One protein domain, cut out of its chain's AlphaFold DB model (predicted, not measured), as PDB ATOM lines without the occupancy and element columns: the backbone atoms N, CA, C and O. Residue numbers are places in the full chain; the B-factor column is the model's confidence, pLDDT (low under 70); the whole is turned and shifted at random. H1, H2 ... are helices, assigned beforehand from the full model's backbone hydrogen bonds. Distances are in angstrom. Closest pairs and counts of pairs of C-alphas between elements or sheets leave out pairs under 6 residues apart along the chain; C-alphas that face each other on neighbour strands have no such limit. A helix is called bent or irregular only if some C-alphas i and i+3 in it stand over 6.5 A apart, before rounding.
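AT A GLANCE: This is residues 6 to 146 of the 211 residues of an uncharacterized protein of Chloroflexi bacterium (UniProt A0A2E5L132). The longest helix, H4, crosses H1, which folds back into a hairpin with H2; short H3 and a long loop gather at the far end of H2, making a rod. The printed part has 141 residues with four named helices, H1 to H4 in order, and no named strand: all helix, loose, radius of gyration of the C-alphas 18.6 A, spans 64 by 29 by 21 A.

IN THESE COORDINATES: H4, residues 112 to 144, is 46.6 A long, ending at C-alpha 144 (66.567, 21.069, -28.054). H1, residues 6 to 35, is 42.0 A long, from C-alpha 6 (29.862, 44.510, -51.967). H2, residues 46 to 69, is 35.1 A long, with a kink of 31 degrees near residue 63. H3 is residues 94 to 100. H2 and H3 are irregular: C-alphas 65 and 68 are 7.2 A apart, 95 and 98 7.4 A.

HOW THE PARTS SIT: H4, with residues 115 to 130 alone, touches H1, the same way at a steep tilt of 44 degrees; closest are the C-alphas of Ala 122 and Phe 21, 4.5 A. H1 and H2, a helical hairpin, touch at a shallow tilt of 18 degrees, opposite ways; closest C-alphas Gly 26 and Gly 53, 3.6 A. H2, with residues 65 to 69 alone, touches H3, about perpendicular at 88 degrees; closest C-alphas Pro 68 and Ala 100, 6.7 A. H4 is apart from H2 and H3. Every O i to N i+4 pair is within hydrogen-bond range in H1 and H4, 18 of 20 in H2 and 1 of 3 in H3, where 3 of 4 O i to N i+3 pairs are.

THE WHOLE: The farthest C-alphas, Glu 81 and Gly 146, are 64.8 A apart. The printed part has no cut. Links H2 to H3 and H3 to H4 are long. pLDDT is under 70 at residues 76 to 86 and 146.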
ATOM      1  N   TYR A   6      29.369  45.614 -52.790       84.31
ATOM      2  CA  TYR A   6      29.862  44.510 -51.967       84.31
ATOM      3  C   TYR A   6      31.297  44.113 -52.335       84.31
ATOM      4  O   TYR A   6      32.118  43.935 -51.440       84.31
ATOM      5  N   THR A   7      31.639  44.082 -53.626       85.94
ATOM      6  CA  THR A   7      32.998  43.756 -54.089       85.94
ATOM      7  C   THR A   7      34.026  44.782 -53.618       85.94
ATOM      8  O   THR A   7      35.103  44.410 -53.155       85.94
ATOM      9  N   VAL A   8      33.686  46.075 -53.682       85.12
ATOM     10  CA  VAL A   8      34.531  47.148 -53.132       85.12
ATOM     11  C   VAL A   8      34.750  46.914 -51.642       85.12
ATOM     12  O   VAL A   8      35.881  46.874 -51.164       85.12
ATOM     13  N   ARG A   9      33.662  46.715 -50.900       87.38
ATOM     14  CA  ARG A   9      33.717  46.577 -49.449       87.38
ATOM     15  C   ARG A   9      34.554  45.379 -49.010       87.38
ATOM     16  O   ARG A   9      35.337  45.512 -48.072       87.38
ATOM     17  N   ASP A  10      34.413  44.244 -49.684       90.25
ATOM     18  CA  ASP A  10      35.145  43.018 -49.359       90.25
ATOM     19  C   ASP A  10      36.649  43.175 -49.625       90.25
ATOM     20  O   ASP A  10      37.466  42.748 -48.806       90.25
ATOM     21  N   LEU A  11      37.028  43.883 -50.696       91.12
ATOM     22  CA  LEU A  11      38.420  44.243 -50.980       91.12
ATOM     23  C   LEU A  11      39.027  45.084 -49.844       91.12
ATOM     24  O   LEU A  11      40.090  44.762 -49.305       91.12
ATOM     25  N   PHE A  12      38.338  46.157 -49.441       91.31
ATOM     26  CA  PHE A  12      38.804  47.026 -48.357       91.31
ATOM     27  C   PHE A  12      38.850  46.292 -47.013       91.31
ATOM     28  O   PHE A  12      39.829  46.445 -46.278       91.31
ATOM     29  N   ALA A  13      37.833  45.480 -46.711       93.62
ATOM     30  CA  ALA A  13      37.761  44.677 -45.497       93.62
ATOM     31  C   ALA A  13      38.908  43.662 -45.414       93.62
ATOM     32  O   ALA A  13      39.574  43.595 -44.384       93.62
ATOM     33  N   GLY A  14      39.195  42.934 -46.498       94.12
ATOM     34  CA  GLY A  14      40.295  41.970 -46.548       94.12
ATOM     35  C   GLY A  14      41.660  42.627 -46.343       94.12
ATOM     36  O   GLY A  14      42.452  42.178 -45.510       94.12
ATOM     37  N   HIS A  15      41.921  43.741 -47.037       94.75
ATOM     38  CA  HIS A  15      43.169  44.494 -46.875       94.75
ATOM     39  C   HIS A  15      43.332  45.028 -45.447       94.75
ATOM     40  O   HIS A  15      44.414  44.940 -44.867       94.75
ATOM     41  N   TYR A  16      42.257  45.576 -44.878       95.69
ATOM     42  CA  TYR A  16      42.256  46.104 -43.518       95.69
ATOM     43  C   TYR A  16      42.438  45.002 -42.471       95.69
ATOM     44  O   TYR A  16      43.246  45.161 -41.558       95.69
ATOM     45  N   PHE A  17      41.752  43.868 -42.624       97.56
ATOM     46  CA  PHE A  17      41.896  42.720 -41.737       97.56
ATOM     47  C   PHE A  17      43.339  42.211 -41.712       97.56
ATOM     48  O   PHE A  17      43.897  42.035 -40.633       97.56
ATOM     49  N   LEU A  18      43.967  42.027 -42.880       97.56
ATOM     50  CA  LEU A  18      45.356  41.571 -42.964       97.56
ATOM     51  C   LEU A  18      46.319  42.555 -42.284       97.56
ATOM     52  O   LEU A  18      47.199  42.137 -41.531       97.56
ATOM     53  N   PHE A  19      46.135  43.856 -42.521       97.81
ATOM     54  CA  PHE A  19      46.915  44.901 -41.863       97.81
ATOM     55  C   PHE A  19      46.772  44.847 -40.341       97.81
ATOM     56  O   PHE A  19      47.776  44.747 -39.634       97.81
ATOM     57  N   ALA A  20      45.533  44.867 -39.845       98.25
ATOM     58  CA  ALA A  20      45.236  44.813 -38.422       98.25
ATOM     59  C   ALA A  20      45.781  43.526 -37.788       98.25
ATOM     60  O   ALA A  20      46.354  43.571 -36.705       98.25
ATOM     61  N   PHE A  21      45.684  42.391 -38.482       98.62
ATOM     62  CA  PHE A  21      46.200  41.108 -38.013       98.62
ATOM     63  C   PHE A  21      47.721  41.147 -37.841       98.62
ATOM     64  O   PHE A  21      48.223  40.811 -36.770       98.62
ATOM     65  N   LEU A  22      48.458  41.593 -38.864       98.56
ATOM     66  CA  LEU A  22      49.920  41.681 -38.812       98.56
ATOM     67  C   LEU A  22      50.391  42.694 -37.761       98.56
ATOM     68  O   LEU A  22      51.323  42.407 -37.007       98.56
ATOM     69  N   ALA A  23      49.728  43.849 -37.673       98.50
ATOM     70  CA  ALA A  23      50.047  44.882 -36.695       98.50
ATOM     71  C   ALA A  23      49.780  44.412 -35.256       98.50
ATOM     72  O   ALA A  23      50.641  44.568 -34.384       98.50
ATOM     73  N   SER A  24      48.628  43.780 -35.006       98.56
ATOM     74  CA  SER A  24      48.288  43.214 -33.699       98.56
ATOM     75  C   SER A  24      49.223  42.064 -33.331       98.56
ATOM     76  O   SER A  24      49.751  42.050 -32.220       98.56
ATOM     77  N   LEU A  25      49.518  41.143 -34.256       98.50
ATOM     78  CA  LEU A  25      50.453  40.044 -34.004       98.50
ATOM     79  C   LEU A  25      51.847  40.575 -33.675       98.50
ATOM     80  O   LEU A  25      52.446  40.153 -32.687       98.50
ATOM     81  N   GLY A  26      52.345  41.537 -34.454       98.12
ATOM     82  CA  GLY A  26      53.643  42.149 -34.205       98.12
ATOM     83  C   GLY A  26      53.705  42.889 -32.867       98.12
ATOM     84  O   GLY A  26      54.677  42.739 -32.125       98.12
ATOM     85  N   THR A  27      52.633  43.593 -32.496       98.31
ATOM     86  CA  THR A  27      52.505  44.255 -31.188       98.31
ATOM     87  C   THR A  27      52.512  43.243 -30.043       98.31
ATOM     88  O   THR A  27      53.220  43.439 -29.052       98.31
ATOM     89  N   ILE A  28      51.795  42.123 -30.183       97.69
ATOM     90  CA  ILE A  28      51.817  41.026 -29.208       97.69
ATOM     91  C   ILE A  28      53.240  40.474 -29.074       97.69
ATOM     92  O   ILE A  28      53.724  40.315 -27.955       97.69
ATOM     93  N   GLN A  29      53.955  40.241 -30.179       97.88
ATOM     94  CA  GLN A  29      55.329  39.725 -30.121       97.88
ATOM     95  C   GLN A  29      56.284  40.684 -29.400       97.88
ATOM     96  O   GLN A  29      57.061  40.254 -28.552       97.88
ATOM     97  N   ILE A  30      56.204  41.990 -29.671       97.75
ATOM     98  CA  ILE A  30      57.055  42.987 -29.002       97.75
ATOM     99  C   ILE A  30      56.740  43.054 -27.505       97.75
ATOM    100  O   ILE A  30      57.643  42.969 -26.672       97.75
ATOM    101  N   THR A  31      55.462  43.194 -27.153       96.56
ATOM    102  CA  THR A  31      55.031  43.370 -25.758       96.56
ATOM    103  C   THR A  31      55.325  42.128 -24.920       96.56
ATOM    104  O   THR A  31      55.943  42.232 -23.863       96.56
ATOM    105  N   THR A  32      54.997  40.933 -25.417       94.06
ATOM    106  CA  THR A  32      55.277  39.673 -24.713       94.06
ATOM    107  C   THR A  32      56.774  39.391 -24.596       94.06
ATOM    108  O   THR A  32      57.209  38.852 -23.577       94.06
ATOM    109  N   ALA A  33      57.593  39.783 -25.578       94.06
ATOM    110  CA  ALA A  33      59.051  39.657 -25.502       94.06
ATOM    111  C   ALA A  33      59.709  40.661 -24.548       94.06
ATOM    112  O   ALA A  33      60.793  40.394 -24.019       94.06
ATOM    113  N   ASN A  34      59.082  41.812 -24.313       92.94
ATOM    114  CA  ASN A  34      59.527  42.771 -23.302       92.94
ATOM    115  C   ASN A  34      59.120  42.325 -21.893       92.94
ATOM    116  O   ASN A  34      59.923  42.427 -20.972       92.94
ATOM    117  N   SER A  35      57.925  41.748 -21.744       89.75
ATOM    118  CA  SER A  35      57.406  41.256 -20.461       89.75
ATOM    119  C   SER A  35      57.897  39.852 -20.073       89.75
ATOM    120  O   SER A  35      57.568  39.358 -18.996       89.75
ATOM    121  N   GLY A  36      58.668  39.176 -20.934       87.62
ATOM    122  CA  GLY A  36      59.198  37.835 -20.656       87.62
ATOM    123  C   GLY A  36      58.179  36.695 -20.793       87.62
ATOM    124  O   GLY A  36      58.458  35.582 -20.357       87.62
ATOM    125  N   ILE A  37      57.014  36.949 -21.392       89.50
ATOM    126  CA  ILE A  37      55.883  36.016 -21.515       89.50
ATOM    127  C   ILE A  37      56.160  35.015 -22.650       89.50
ATOM    128  O   ILE A  37      55.622  35.130 -23.753       89.50
ATOM    129  N   ARG A  38      57.049  34.047 -22.397       86.38
ATOM    130  CA  ARG A  38      57.560  33.096 -23.403       86.38
ATOM    131  C   ARG A  38      56.481  32.224 -24.040       86.38
ATOM    132  O   ARG A  38      56.599  31.877 -25.209       86.38
ATOM    133  N   GLY A  39      55.413  31.919 -23.306       85.50
ATOM    134  CA  GLY A  39      54.287  31.099 -23.755       85.50
ATOM    135  C   GLY A  39      53.489  31.665 -24.927       85.50
ATOM    136  O   GLY A  39      52.617  30.964 -25.440       85.50
ATOM    137  N   LEU A  40      53.784  32.898 -25.353       92.69
ATOM    138  CA  LEU A  40      53.185  33.559 -26.514       92.69
ATOM    139  C   LEU A  40      54.201  33.875 -27.626       92.69
ATOM    140  O   LEU A  40      53.814  34.410 -28.664       92.69
ATOM    141  N   TRP A  41      55.489  33.572 -27.442       94.81
ATOM    142  CA  TRP A  41      56.515  33.931 -28.420       94.81
ATOM    143  C   TRP A  41      56.507  32.992 -29.620       94.81
ATOM    144  O   TRP A  41      56.689  31.787 -29.476       94.81
ATOM    145  N   LEU A  42      56.430  33.549 -30.826       93.50
ATOM    146  CA  LEU A  42      56.547  32.768 -32.060       93.50
ATOM    147  C   LEU A  42      57.948  32.184 -32.272       93.50
ATOM    148  O   LEU A  42      58.094  31.212 -33.007       93.50
ATOM    149  N   THR A  43      58.978  32.766 -31.647       91.75
ATOM    150  CA  THR A  43      60.345  32.234 -31.696       91.75
ATOM    151  C   THR A  43      60.913  32.002 -30.294       91.75
ATOM    152  O   THR A  43      60.517  32.700 -29.359       91.75
ATOM    153  N   PRO A  44      61.873  31.074 -30.116       85.31
ATOM    154  CA  PRO A  44      62.423  30.784 -28.788       85.31
ATOM    155  C   PRO A  44      63.254  31.928 -28.182       85.31
ATOM    156  O   PRO A  44      63.508  31.947 -26.980       85.31
ATOM    157  N   HIS A  45      63.694  32.890 -29.001       88.69
ATOM    158  CA  HIS A  45      64.657  33.915 -28.608       88.69
ATOM    159  C   HIS A  45      64.002  35.295 -28.527       88.69
ATOM    160  O   HIS A  45      63.454  35.789 -29.510       88.69
ATOM    161  N   ALA A  46      64.145  35.976 -27.386       90.00
ATOM    162  CA  ALA A  46      63.512  37.276 -27.137       90.00
ATOM    163  C   ALA A  46      63.862  38.337 -28.195       90.00
ATOM    164  O   ALA A  46      62.987  39.057 -28.671       90.00
ATOM    165  N   GLY A  47      65.141  38.428 -28.582       93.06
ATOM    166  CA  GLY A  47      65.600  39.393 -29.585       93.06
ATOM    167  C   GLY A  47      64.986  39.146 -30.965       93.06
ATOM    168  O   GLY A  47      64.522  40.085 -31.608       93.06
ATOM    169  N   VAL A  48      64.914  37.877 -31.378       94.38
ATOM    170  CA  VAL A  48      64.315  37.476 -32.659       94.38
ATOM    171  C   VAL A  48      62.808  37.725 -32.647       94.38
ATOM    172  O   VAL A  48      62.286  38.277 -33.607       94.38
ATOM    173  N   THR A  49      62.119  37.422 -31.544       95.44
ATOM    174  CA  THR A  49      60.683  37.696 -31.390       95.44
ATOM    175  C   THR A  49      60.366  39.191 -31.496       95.44
ATOM    176  O   THR A  49      59.416  39.569 -32.179       95.44
ATOM    177  N   ARG A  50      61.185  40.069 -30.896       96.25
ATOM    178  CA  ARG A  50      61.024  41.529 -31.042       96.25
ATOM    179  C   ARG A  50      61.236  41.982 -32.481       96.25
ATOM    180  O   ARG A  50      60.418  42.737 -33.000       96.25
ATOM    181  N   LEU A  51      62.311  41.517 -33.122       97.69
ATOM    182  CA  LEU A  51      62.616  41.864 -34.510       97.69
ATOM    183  C   LEU A  51      61.509  41.391 -35.456       97.69
ATOM    184  O   LEU A  51      61.068  42.157 -36.308       97.69
ATOM    185  N   LEU A  52      61.020  40.165 -35.263       97.50
ATOM    186  CA  LEU A  52      59.873  39.623 -35.981       97.50
ATOM    187  C   LEU A  52      58.642  40.508 -35.778       97.50
ATOM    188  O   LEU A  52      57.965  40.831 -36.746       97.50
ATOM    189  N   GLY A  53      58.371  40.948 -34.548       97.56
ATOM    190  CA  GLY A  53      57.248  41.836 -34.269       97.56
ATOM    191  C   GLY A  53      57.336  43.177 -35.004       97.56
ATOM    192  O   GLY A  53      56.359  43.599 -35.623       97.56
ATOM    193  N   VAL A  54      58.516  43.806 -35.020       98.31
ATOM    194  CA  VAL A  54      58.765  45.030 -35.804       98.31
ATOM    195  C   VAL A  54      58.580  44.762 -37.298       98.31
ATOM    196  O   VAL A  54      57.891  45.520 -37.980       98.31
ATOM    197  N   ALA A  55      59.139  43.660 -37.803       98.31
ATOM    198  CA  ALA A  55      59.016  43.273 -39.202       98.31
ATOM    199  C   ALA A  55      57.554  43.039 -39.609       98.31
ATOM    200  O   ALA A  55      57.159  43.482 -40.683       98.31
ATOM    201  N   LEU A  56      56.735  42.413 -38.758       98.44
ATOM    202  CA  LEU A  56      55.307  42.193 -39.007       98.44
ATOM    203  C   LEU A  56      54.532  43.512 -39.109       98.44
ATOM    204  O   LEU A  56      53.768  43.684 -40.056       98.44
ATOM    205  N   ILE A  57      54.765  44.460 -38.194       98.44
ATOM    206  CA  ILE A  57      54.112  45.781 -38.225       98.44
ATOM    207  C   ILE A  57      54.494  46.536 -39.501       98.44
ATOM    208  O   ILE A  57      53.617  47.023 -40.218       98.44
ATOM    209  N   LEU A  58      55.794  46.605 -39.811       98.25
ATOM    210  CA  LEU A  58      56.283  47.292 -41.006       98.25
ATOM    211  C   LEU A  58      55.761  46.632 -42.283       98.25
ATOM    212  O   LEU A  58      55.303  47.327 -43.181       98.25
ATOM    213  N   THR A  59      55.769  45.301 -42.343       97.81
ATOM    214  CA  THR A  59      55.244  44.544 -43.485       97.81
ATOM    215  C   THR A  59      53.751  44.795 -43.665       97.81
ATOM    216  O   THR A  59      53.316  45.073 -44.779       97.81
ATOM    217  N   GLY A  60      52.970  44.766 -42.582       97.38
ATOM    218  CA  GLY A  60      51.543  45.071 -42.623       97.38
ATOM    219  C   GLY A  60      51.275  46.475 -43.158       97.38
ATOM    220  O   GLY A  60      50.460  46.631 -44.065       97.38
ATOM    221  N   ALA A  61      51.985  47.482 -42.643       95.94
ATOM    222  CA  ALA A  61      51.864  48.862 -43.108       95.94
ATOM    223  C   ALA A  61      52.258  49.006 -44.584       95.94
ATOM    224  O   ALA A  61      51.489  49.559 -45.369       95.94
ATOM    225  N   VAL A  62      53.420  48.470 -44.974       95.94
ATOM    226  CA  VAL A  62      53.895  48.506 -46.361       95.94
ATOM    227  C   VAL A  62      52.845  47.888 -47.268       95.94
ATOM    228  O   VAL A  62      52.343  48.599 -48.132       95.94
ATOM    229  N   ILE A  63      52.443  46.634 -47.033       94.94
ATOM    230  CA  ILE A  63      51.427  45.945 -47.838       94.94
ATOM    231  C   ILE A  63      50.156  46.792 -47.908       94.94
ATOM    232  O   ILE A  63      49.708  47.119 -48.999       94.94
ATOM    233  N   PHE A  64      49.596  47.217 -46.776       94.44
ATOM    234  CA  PHE A  64      48.337  47.961 -46.758       94.44
ATOM    235  C   PHE A  64      48.363  49.214 -47.641       94.44
ATOM    236  O   PHE A  64      47.435  49.439 -48.424       94.44
ATOM    237  N   PHE A  65      49.421  50.018 -47.547       92.31
ATOM    238  CA  PHE A  65      49.510  51.264 -48.302       92.31
ATOM    239  C   PHE A  65      49.908  51.070 -49.759       92.31
ATOM    240  O   PHE A  65      49.532  51.892 -50.582       92.31
ATOM    241  N   THR A  66      50.621  49.999 -50.097       93.75
ATOM    242  CA  THR A  66      51.161  49.784 -51.449       93.75
ATOM    243  C   THR A  66      50.304  48.859 -52.315       93.75
ATOM    244  O   THR A  66      50.424  48.909 -53.534       93.75
ATOM    245  N   GLN A  67      49.359  48.109 -51.734       92.94
ATOM    246  CA  GLN A  67      48.394  47.270 -52.467       92.94
ATOM    247  C   GLN A  67      47.711  47.952 -53.666       92.94
ATOM    248  O   GLN A  67      47.606  47.297 -54.703       92.94
ATOM    249  N   PRO A  68      47.306  49.239 -53.610       92.12
ATOM    250  CA  PRO A  68      46.734  49.918 -54.773       92.12
ATOM    251  C   PRO A  68      47.624  49.934 -56.027       92.12
ATOM    252  O   PRO A  68      47.109  50.098 -57.127       92.12
ATOM    253  N   LEU A  69      48.943  49.757 -55.890       92.00
ATOM    254  CA  LEU A  69      49.888  49.765 -57.012       92.00
ATOM    255  C   LEU A  69      49.851  48.479 -57.853       92.00
ATOM    256  O   LEU A  69      50.340  48.484 -58.979       92.00
ATOM    257  N   TRP A  70      49.326  47.373 -57.320       92.19
ATOM    258  CA  TRP A  70      49.354  46.065 -57.997       92.19
ATOM    259  C   TRP A  70      48.073  45.244 -57.863       92.19
ATOM    260  O   TRP A  70      47.933  44.233 -58.543       92.19
ATOM    261  N   VAL A  71      47.143  45.641 -56.994       91.06
ATOM    262  CA  VAL A  71      45.796  45.069 -56.938       91.06
ATOM    263  C   VAL A  71      44.854  46.006 -57.657       91.06
ATOM    264  O   VAL A  71      44.915  47.211 -57.449       91.06
ATOM    265  N   GLU A  72      43.971  45.465 -58.486       89.31
ATOM    266  CA  GLU A  72      42.945  46.270 -59.135       89.31
ATOM    267  C   GLU A  72      41.849  46.663 -58.137       89.31
ATOM    268  O   GLU A  72      41.345  45.831 -57.379       89.31
ATOM    269  N   GLY A  73      41.471  47.935 -58.141       87.75
ATOM    270  CA  GLY A  73      40.477  48.493 -57.237       87.75
ATOM    271  C   GLY A  73      39.993  49.869 -57.687       87.75
ATOM    272  O   GLY A  73      40.422  50.379 -58.724       87.75
ATOM    273  N   PRO A  74      39.102  50.505 -56.913       86.00
ATOM    274  CA  PRO A  74      38.525  51.803 -57.251       86.00
ATOM    275  C   PRO A  74      39.439  52.960 -56.797       86.00
ATOM    276  O   PRO A  74      39.001  53.888 -56.110       86.00
ATOM    277  N   TRP A  75      40.726  52.898 -57.154       85.31
ATOM    278  CA  TRP A  75      41.809  53.693 -56.553       85.31
ATOM    279  C   TRP A  75      41.961  55.142 -57.052       85.31
ATOM    280  O   TRP A  75      43.039  55.722 -56.945       85.31
ATOM    281  N   ALA A  76      40.915  55.747 -57.610       68.44
ATOM    282  CA  ALA A  76      41.019  57.056 -58.255       68.44
ATOM    283  C   ALA A  76      41.382  58.202 -57.286       68.44
ATOM    284  O   ALA A  76      40.822  58.317 -56.191       68.44
ATOM    285  N   VAL A  77      42.251  59.110 -57.740       61.03
ATOM    286  CA  VAL A  77      42.476  60.420 -57.108       61.03
ATOM    287  C   VAL A  77      41.326  61.357 -57.449       61.03
ATOM    288  O   VAL A  77      40.940  61.468 -58.608       61.03
ATOM    289  N   GLY A  78      40.834  62.108 -56.462       52.19
ATOM    290  CA  GLY A  78      40.287  63.435 -56.756       52.19
ATOM    291  C   GLY A  78      38.891  63.785 -56.256       52.19
ATOM    292  O   GLY A  78      38.597  64.973 -56.237       52.19
ATOM    293  N   SER A  79      38.047  62.876 -55.768       49.09
ATOM    294  CA  SER A  79      36.915  63.326 -54.941       49.09
ATOM    295  C   SER A  79      36.370  62.226 -54.042       49.09
ATOM    296  O   SER A  79      36.107  61.105 -54.466       49.09
ATOM    297  N   VAL A  80      36.144  62.576 -52.779       56.00
ATOM    298  CA  VAL A  80      35.373  61.779 -51.806       56.00
ATOM    299  C   VAL A  80      33.903  61.621 -52.261       56.00
ATOM    300  O   VAL A  80      33.151  60.835 -51.694       56.00
ATOM    301  N   GLU A  81      33.513  62.348 -53.313       54.97
ATOM    302  CA  GLU A  81      32.154  62.492 -53.840       54.97
ATOM    303  C   GLU A  81      31.860  61.594 -55.056       54.97
ATOM    304  O   GLU A  81      30.699  61.410 -55.409       54.97
ATOM    305  N   ALA A  82      32.880  61.038 -55.722       58.72
ATOM    306  CA  ALA A  82      32.674  60.171 -56.881       58.72
ATOM    307  C   ALA A  82      32.319  58.744 -56.443       58.72
ATOM    308  O   ALA A  82      33.150  58.061 -55.831       58.72
ATOM    309  N   ASP A  83      31.116  58.300 -56.814       63.88
ATOM    310  CA  ASP A  83      30.588  56.968 -56.524       63.88
ATOM    311  C   ASP A  83      31.506  55.865 -57.066       63.88
ATOM    312  O   ASP A  83      31.843  55.843 -58.254       63.88
ATOM    313  N   SER A  84      31.900  54.926 -56.206       63.50
ATOM    314  CA  SER A  84      32.813  53.824 -56.536       63.50
ATOM    315  C   SER A  84      32.291  52.920 -57.644       63.50
ATOM    316  O   SER A  84      33.089  52.274 -58.315       63.50
ATOM    317  N   THR A  85      30.974  52.896 -57.864       64.94
ATOM    318  CA  THR A  85      30.340  52.152 -58.964       64.94
ATOM    319  C   THR A  85      30.632  52.763 -60.341       64.94
ATOM    320  O   THR A  85      30.576  52.068 -61.355       64.94
ATOM    321  N   THR A  86      30.976  54.055 -60.376       67.12
ATOM    322  CA  THR A  86      31.289  54.819 -61.594       67.12
ATOM    323  C   THR A  86      32.790  55.021 -61.808       67.12
ATOM    324  O   THR A  86      33.210  55.448 -62.885       67.12
ATOM    325  N   ARG A  87      33.614  54.699 -60.800       73.12
ATOM    326  CA  ARG A  87      35.073  54.804 -60.886       73.12
ATOM    327  C   ARG A  87      35.644  53.744 -61.819       73.12
ATOM    328  O   ARG A  87      35.184  52.605 -61.864       73.12
ATOM    329  N   GLN A  88      36.701  54.119 -62.532       75.81
ATOM    330  CA  GLN A  88      37.487  53.153 -63.287       75.81
ATOM    331  C   GLN A  88      38.219  52.229 -62.311       75.81
ATOM    332  O   GLN A  88      38.915  52.688 -61.406       75.81
ATOM    333  N   TRP A  89      38.026  50.929 -62.501       83.88
ATOM    334  CA  TRP A  89      38.757  49.895 -61.783       83.88
ATOM    335  C   TRP A  89      40.127  49.714 -62.423       83.88
ATOM    336  O   TRP A  89      40.229  49.637 -63.647       83.88
ATOM    337  N   GLY A  90      41.173  49.648 -61.611       86.50
ATOM    338  CA  GLY A  90      42.537  49.472 -62.096       86.50
ATOM    339  C   GLY A  90      43.548  49.620 -60.974       86.50
ATOM    340  O   GLY A  90      43.178  49.580 -59.805       86.50
ATOM    341  N   THR A  91      44.820  49.778 -61.318       90.12
ATOM    342  CA  THR A  91      45.908  50.059 -60.367       90.12
ATOM    343  C   THR A  91      46.153  51.562 -60.250       90.12
ATOM    344  O   THR A  91      46.073  52.276 -61.248       90.12
ATOM    345  N   ALA A  92      46.503  52.037 -59.057       88.75
ATOM    346  CA  ALA A  92      46.917  53.419 -58.824       88.75
ATOM    347  C   ALA A  92      48.350  53.671 -59.307       88.75
ATOM    348  O   ALA A  92      49.209  52.788 -59.230       88.75
ATOM    349  N   ALA A  93      48.645  54.904 -59.717       88.31
ATOM    350  CA  ALA A  93      50.023  55.339 -59.908       88.31
ATOM    351  C   ALA A  93      50.684  55.759 -58.576       88.31
ATOM    352  O   ALA A  93      50.029  56.106 -57.597       88.31
ATOM    353  N   TRP A  94      52.020  55.798 -58.535       88.56
ATOM    354  CA  TRP A  94      52.775  56.176 -57.326       88.56
ATOM    355  C   TRP A  94      52.397  57.544 -56.741       88.56
ATOM    356  O   TRP A  94      52.317  57.693 -55.524       88.56
ATOM    357  N   HIS A  95      52.146  58.536 -57.596       86.94
ATOM    358  CA  HIS A  95      51.771  59.889 -57.171       86.94
ATOM    359  C   HIS A  95      50.335  59.973 -56.621       86.94
ATOM    360  O   HIS A  95      49.972  60.957 -55.984       86.94
ATOM    361  N   GLU A  96      49.534  58.931 -56.839       83.75
ATOM    362  CA  GLU A  96      48.124  58.836 -56.461       83.75
ATOM    363  C   GLU A  96      47.914  58.096 -55.135       83.75
ATOM    364  O   GLU A  96      46.837  58.143 -54.540       83.75
ATOM    365  N   LEU A  97      48.962  57.435 -54.637       87.12
ATOM    366  CA  LEU A  97      48.887  56.478 -53.537       87.12
ATOM    367  C   LEU A  97      48.300  57.065 -52.247       87.12
ATOM    368  O   LEU A  97      47.544  56.394 -51.547       87.12
ATOM    369  N   ALA A  98      48.610  58.331 -51.952       83.19
ATOM    370  CA  ALA A  98      48.115  59.020 -50.759       83.19
ATOM    371  C   ALA A  98      46.583  59.187 -50.759       83.19
ATOM    372  O   ALA A  98      45.967  59.198 -49.695       83.19
ATOM    373  N   GLY A  99      45.968  59.301 -51.941       81.00
ATOM    374  CA  GLY A  99      44.521  59.452 -52.118       81.00
ATOM    375  C   GLY A  99      43.804  58.169 -52.540       81.00
ATOM    376  O   GLY A  99      42.588  58.090 -52.392       81.00
ATOM    377  N   ALA A 100      44.539  57.157 -53.008       85.12
ATOM    378  CA  ALA A 100      43.996  55.936 -53.603       85.12
ATOM    379  C   ALA A 100      42.960  55.220 -52.723       85.12
ATOM    380  O   ALA A 100      41.983  54.666 -53.219       85.12
ATOM    381  N   ARG A 101      43.150  55.239 -51.399       85.25
ATOM    382  CA  ARG A 101      42.269  54.554 -50.436       85.25
ATOM    383  C   ARG A 101      41.168  55.447 -49.855       85.25
ATOM    384  O   ARG A 101      40.428  54.988 -48.988       85.25
ATOM    385  N   ASN A 102      41.056  56.697 -50.303       85.00
ATOM    386  CA  ASN A 102      40.062  57.652 -49.819       85.00
ATOM    387  C   ASN A 102      38.708  57.434 -50.521       85.00
ATOM    388  O   ASN A 102      38.341  58.142 -51.462       85.00
ATOM    389  N   VAL A 103      37.994  56.398 -50.083       82.19
ATOM    390  CA  VAL A 103      36.670  56.017 -50.586       82.19
ATOM    391  C   VAL A 103      35.648  56.184 -49.469       82.19
ATOM    392  O   VAL A 103      35.836  55.659 -48.371       82.19
ATOM    393  N   ASN A 104      34.565  56.905 -49.758       83.44
ATOM    394  CA  ASN A 104      33.475  57.137 -48.815       83.44
ATOM    395  C   ASN A 104      32.712  55.832 -48.517       83.44
ATOM    396  O   ASN A 104      32.560  54.981 -49.397       83.44
ATOM    397  N   ASP A 105      32.216  55.668 -47.295       81.12
ATOM    398  CA  ASP A 105      31.547  54.446 -46.844       81.12
ATOM    399  C   ASP A 105      30.198  54.202 -47.532       81.12
ATOM    400  O   ASP A 105      29.880  53.061 -47.881       81.12
ATOM    401  N   ILE A 106      29.462  55.271 -47.851       80.81
ATOM    402  CA  ILE A 106      28.248  55.223 -48.684       80.81
ATOM    403  C   ILE A 106      28.527  54.689 -50.097       80.81
ATOM    404  O   ILE A 106      27.634  54.152 -50.747       80.81
ATOM    405  N   HIS A 107      29.779  54.791 -50.549       78.62
ATOM    406  CA  HIS A 107      30.254  54.317 -51.844       78.62
ATOM    407  C   HIS A 107      31.071  53.022 -51.708       78.62
ATOM    408  O   HIS A 107      31.887  52.701 -52.562       78.62
ATOM    409  N   GLY A 108      30.888  52.241 -50.642       78.50
ATOM    410  CA  GLY A 108      31.565  50.947 -50.473       78.50
ATOM    411  C   GLY A 108      32.911  51.018 -49.747       78.50
ATOM    412  O   GLY A 108      33.523  49.977 -49.508       78.50
ATOM    413  N   GLY A 109      33.347  52.211 -49.332       84.56
ATOM    414  CA  GLY A 109      34.404  52.375 -48.339       84.56
ATOM    415  C   GLY A 109      34.053  51.697 -47.008       84.56
ATOM    416  O   GLY A 109      32.908  51.323 -46.737       84.56
ATOM    417  N   LEU A 110      35.059  51.497 -46.159       87.94
ATOM    418  CA  LEU A 110      34.874  50.788 -44.894       87.94
ATOM    419  C   LEU A 110      34.519  51.775 -43.773       87.94
ATOM    420  O   LEU A 110      35.385  52.526 -43.329       87.94
ATOM    421  N   ASP A 111      33.271  51.748 -43.298       90.38
ATOM    422  CA  ASP A 111      32.831  52.558 -42.153       90.38
ATOM    423  C   ASP A 111      33.516  52.153 -40.834       90.38
ATOM    424  O   ASP A 111      34.076  51.059 -40.694       90.38
ATOM    425  N   GLY A 112      33.442  53.038 -39.837       90.31
ATOM    426  CA  GLY A 112      34.094  52.847 -38.539       90.31
ATOM    427  C   GLY A 112      33.598  51.635 -37.740       90.31
ATOM    428  O   GLY A 112      34.395  50.993 -37.057       90.31
ATOM    429  N   ILE A 113      32.315  51.265 -37.841       92.81
ATOM    430  CA  ILE A 113      31.766  50.097 -37.130       92.81
ATOM    431  C   ILE A 113      32.341  48.818 -37.738       92.81
ATOM    432  O   ILE A 113      32.824  47.943 -37.015       92.81
ATOM    433  N   LYS A 114      32.359  48.721 -39.071       90.81
ATOM    434  CA  LYS A 114      32.983  47.593 -39.772       90.81
ATOM    435  C   LYS A 114      34.476  47.514 -39.467       90.81
ATOM    436  O   LYS A 114      34.970  46.421 -39.201       90.81
ATOM    437  N   GLN A 115      35.189  48.643 -39.446       94.00
ATOM    438  CA  GLN A 115      36.598  48.680 -39.036       94.00
ATOM    439  C   GLN A 115      36.794  48.141 -37.613       94.00
ATOM    440  O   GLN A 115      37.692  47.329 -37.395       94.00
ATOM    441  N   ALA A 116      35.947  48.524 -36.654       95.56
ATOM    442  CA  ALA A 116      36.036  48.036 -35.278       95.56
ATOM    443  C   ALA A 116      35.817  46.516 -35.176       95.56
ATOM    444  O   ALA A 116      36.562  45.826 -34.473       95.56
ATOM    445  N   ILE A 117      34.842  45.978 -35.918       95.81
ATOM    446  CA  ILE A 117      34.571  44.533 -35.975       95.81
ATOM    447  C   ILE A 117      35.781  43.793 -36.553       95.81
ATOM    448  O   ILE A 117      36.300  42.869 -35.924       95.81
ATOM    449  N   TRP A 118      36.270  44.220 -37.720       96.31
ATOM    450  CA  TRP A 118      37.397  43.561 -38.380       96.31
ATOM    451  C   TRP A 118      38.693  43.679 -37.584       96.31
ATOM    452  O   TRP A 118      39.445  42.712 -37.518       96.31
ATOM    453  N   PHE A 119      38.930  44.812 -36.924       97.62
ATOM    454  CA  PHE A 119      40.064  44.990 -36.021       97.62
ATOM    455  C   PHE A 119      40.002  44.030 -34.828       97.62
ATOM    456  O   PHE A 119      41.004  43.398 -34.484       97.62
ATOM    457  N   SER A 120      38.826  43.893 -34.211       97.75
ATOM    458  CA  SER A 120      38.628  42.990 -33.076       97.75
ATOM    459  C   SER A 120      38.857  41.539 -33.489       97.75
ATOM    460  O   SER A 120      39.613  40.824 -32.835       97.75
ATOM    461  N   LEU A 121      38.279  41.123 -34.620       97.88
ATOM    462  CA  LEU A 121      38.496  39.790 -35.185       97.88
ATOM    463  C   LEU A 121      39.975  39.551 -35.499       97.88
ATOM    464  O   LEU A 121      40.525  38.539 -35.082       97.88
ATOM    465  N   ALA A 122      40.639  40.500 -36.158       98.19
ATOM    466  CA  ALA A 122      42.054  40.398 -36.496       98.19
ATOM    467  C   ALA A 122      42.943  40.275 -35.250       98.19
ATOM    468  O   ALA A 122      43.879  39.479 -35.229       98.19
ATOM    469  N   THR A 123      42.620  41.015 -34.188       98.12
ATOM    470  CA  THR A 123      43.340  40.960 -32.910       98.12
ATOM    471  C   THR A 123      43.134  39.624 -32.200       98.12
ATOM    472  O   THR A 123      44.098  39.048 -31.698       98.12
ATOM    473  N   LEU A 124      41.913  39.080 -32.211       98.00
ATOM    474  CA  LEU A 124      41.632  37.742 -31.680       98.00
ATOM    475  C   LEU A 124      42.364  36.653 -32.474       98.00
ATOM    476  O   LEU A 124      42.965  35.759 -31.879       98.00
ATOM    477  N   THR A 125      42.366  36.742 -33.807       98.00
ATOM    478  CA  THR A 125      43.113  35.813 -34.664       98.00
ATOM    479  C   THR A 125      44.614  35.911 -34.401       98.00
ATOM    480  O   THR A 125      45.261  34.884 -34.219       98.00
ATOM    481  N   ALA A 126      45.167  37.121 -34.296       98.25
ATOM    482  CA  ALA A 126      46.572  37.343 -33.957       98.25
ATOM    483  C   ALA A 126      46.936  36.738 -32.596       98.25
ATOM    484  O   ALA A 126      47.953  36.053 -32.470       98.25
ATOM    485  N   PHE A 127      46.088  36.929 -31.585       97.25
ATOM    486  CA  PHE A 127      46.272  36.311 -30.278       97.25
ATOM    487  C   PHE A 127      46.261  34.779 -30.361       97.25
ATOM    488  O   PHE A 127      47.172  34.137 -29.840       97.25
ATOM    489  N   ALA A 128      45.293  34.187 -31.066       96.56
ATOM    490  CA  ALA A 128      45.229  32.741 -31.264       96.56
ATOM    491  C   ALA A 128      46.483  32.203 -31.976       96.56
ATOM    492  O   ALA A 128      47.079  31.224 -31.522       96.56
ATOM    493  N   THR A 129      46.941  32.874 -33.039       97.31
ATOM    494  CA  THR A 129      48.195  32.539 -33.734       97.31
ATOM    495  C   THR A 129      49.391  32.604 -32.787       97.31
ATOM    496  O   THR A 129      50.220  31.696 -32.785       97.31
ATOM    497  N   SER A 130      49.466  33.636 -31.946       96.50
ATOM    498  CA  SER A 130      50.524  33.796 -30.946       96.50
ATOM    499  C   SER A 130      50.498  32.691 -29.889       96.50
ATOM    500  O   SER A 130      51.549  32.167 -29.534       96.50
ATOM    501  N   ALA A 131      49.318  32.307 -29.401       93.25
ATOM    502  CA  ALA A 131      49.158  31.253 -28.402       93.25
ATOM    503  C   ALA A 131      49.555  29.873 -28.950       93.25
ATOM    504  O   ALA A 131      50.273  29.123 -28.286       93.25
ATOM    505  N   ILE A 132      49.128  29.555 -30.176       93.06
ATOM    506  CA  ILE A 132      49.481  28.302 -30.856       93.06
ATOM    507  C   ILE A 132      50.979  28.278 -31.174       93.06
ATOM    508  O   ILE A 132      51.671  27.314 -30.845       93.06
ATOM    509  N   GLY A 133      51.503  29.350 -31.773       92.00
ATOM    510  CA  GLY A 133      52.919  29.453 -32.112       92.00
ATOM    511  C   GLY A 133      53.823  29.426 -30.879       92.00
ATOM    512  O   GLY A 133      54.842  28.743 -30.897       92.00
ATOM    513  N   GLY A 134      53.412  30.063 -29.779       90.88
ATOM    514  CA  GLY A 134      54.092  29.996 -28.484       90.88
ATOM    515  C   GLY A 134      54.180  28.581 -27.920       90.88
ATOM    516  O   GLY A 134      55.247  28.159 -27.471       90.88
ATOM    517  N   ALA A 135      53.095  27.805 -28.009       88.69
ATOM    518  CA  ALA A 135      53.106  26.400 -27.609       88.69
ATOM    519  C   ALA A 135      54.094  25.568 -28.443       88.69
ATOM    520  O   ALA A 135      54.856  24.776 -27.891       88.69
ATOM    521  N   ILE A 136      54.126  25.779 -29.762       88.31
ATOM    522  CA  ILE A 136      55.062  25.090 -30.663       88.31
ATOM    523  C   ILE A 136      56.510  25.501 -30.364       88.31
ATOM    524  O   ILE A 136      57.382  24.644 -30.239       88.31
ATOM    525  N   SER A 137      56.765  26.799 -30.202       88.25
ATOM    526  CA  SER A 137      58.085  27.371 -29.913       88.25
ATOM    527  C   SER A 137      58.681  26.808 -28.618       88.25
ATOM    528  O   SER A 137      59.835  26.374 -28.601       88.25
ATOM    529  N   LEU A 138      57.876  26.721 -27.552       85.00
ATOM    530  CA  LEU A 138      58.293  26.105 -26.292       85.00
ATOM    531  C   LEU A 138      58.580  24.608 -26.439       85.00
ATOM    532  O   LEU A 138      59.575  24.134 -25.894       85.00
ATOM    533  N   LYS A 139      57.766  23.871 -27.205       82.94
ATOM    534  CA  LYS A 139      58.025  22.450 -27.478       82.94
ATOM    535  C   LYS A 139      59.341  22.240 -28.224       82.94
ATOM    536  O   LYS A 139      60.117  21.368 -27.848       82.94
ATOM    537  N   ILE A 140      59.627  23.060 -29.235       82.38
ATOM    538  CA  ILE A 140      60.899  23.009 -29.972       82.38
ATOM    539  C   ILE A 140      62.077  23.294 -29.031       82.38
ATOM    540  O   ILE A 140      63.078  22.575 -29.060       82.38
ATOM    541  N   LEU A 141      61.950  24.304 -28.164       81.19
ATOM    542  CA  LEU A 141      62.977  24.630 -27.178       81.19
ATOM    543  C   LEU A 141      63.215  23.466 -26.201       81.19
ATOM    544  O   LEU A 141      64.365  23.092 -25.980       81.19
ATOM    545  N   ALA A 142      62.153  22.855 -25.671       76.81
ATOM    546  CA  ALA A 142      62.244  21.730 -24.740       76.81
ATOM    547  C   ALA A 142      62.938  20.504 -25.360       76.81
ATOM    548  O   ALA A 142      63.796  19.892 -24.725       76.81
ATOM    549  N   VAL A 143      62.634  20.190 -26.626       77.75
ATOM    550  CA  VAL A 143      63.312  19.116 -27.372       77.75
ATOM    551  C   VAL A 143      64.805  19.420 -27.546       77.75
ATOM    552  O   VAL A 143      65.632  18.524 -27.401       77.75
ATOM    553  N   SER A 144      65.169  20.678 -27.813       75.50
ATOM    554  CA  SER A 144      66.567  21.069 -28.054       75.50
ATOM    555  C   SER A 144      67.471  21.017 -26.814       75.50
ATOM    556  O   SER A 144      68.676  20.828 -26.954       75.50
ATOM    557  N   VAL A 145      66.909  21.170 -25.608       71.25
ATOM    558  CA  VAL A 145      67.672  21.267 -24.346       71.25
ATOM    559  C   VAL A 145      67.928  19.895 -23.696       71.25
ATOM    560  O   VAL A 145      68.653  19.806 -22.713       71.25
ATOM    561  N   GLY A 146      67.439  18.799 -24.284       57.44
ATOM    562  CA  GLY A 146      67.805  17.450 -23.842       57.44
ATOM    563  C   GLY A 146      66.978  16.927 -22.667       57.44
ATOM    564  O   GLY A 146      67.534  16.498 -21.664       57.44
TER     565      GLY A 146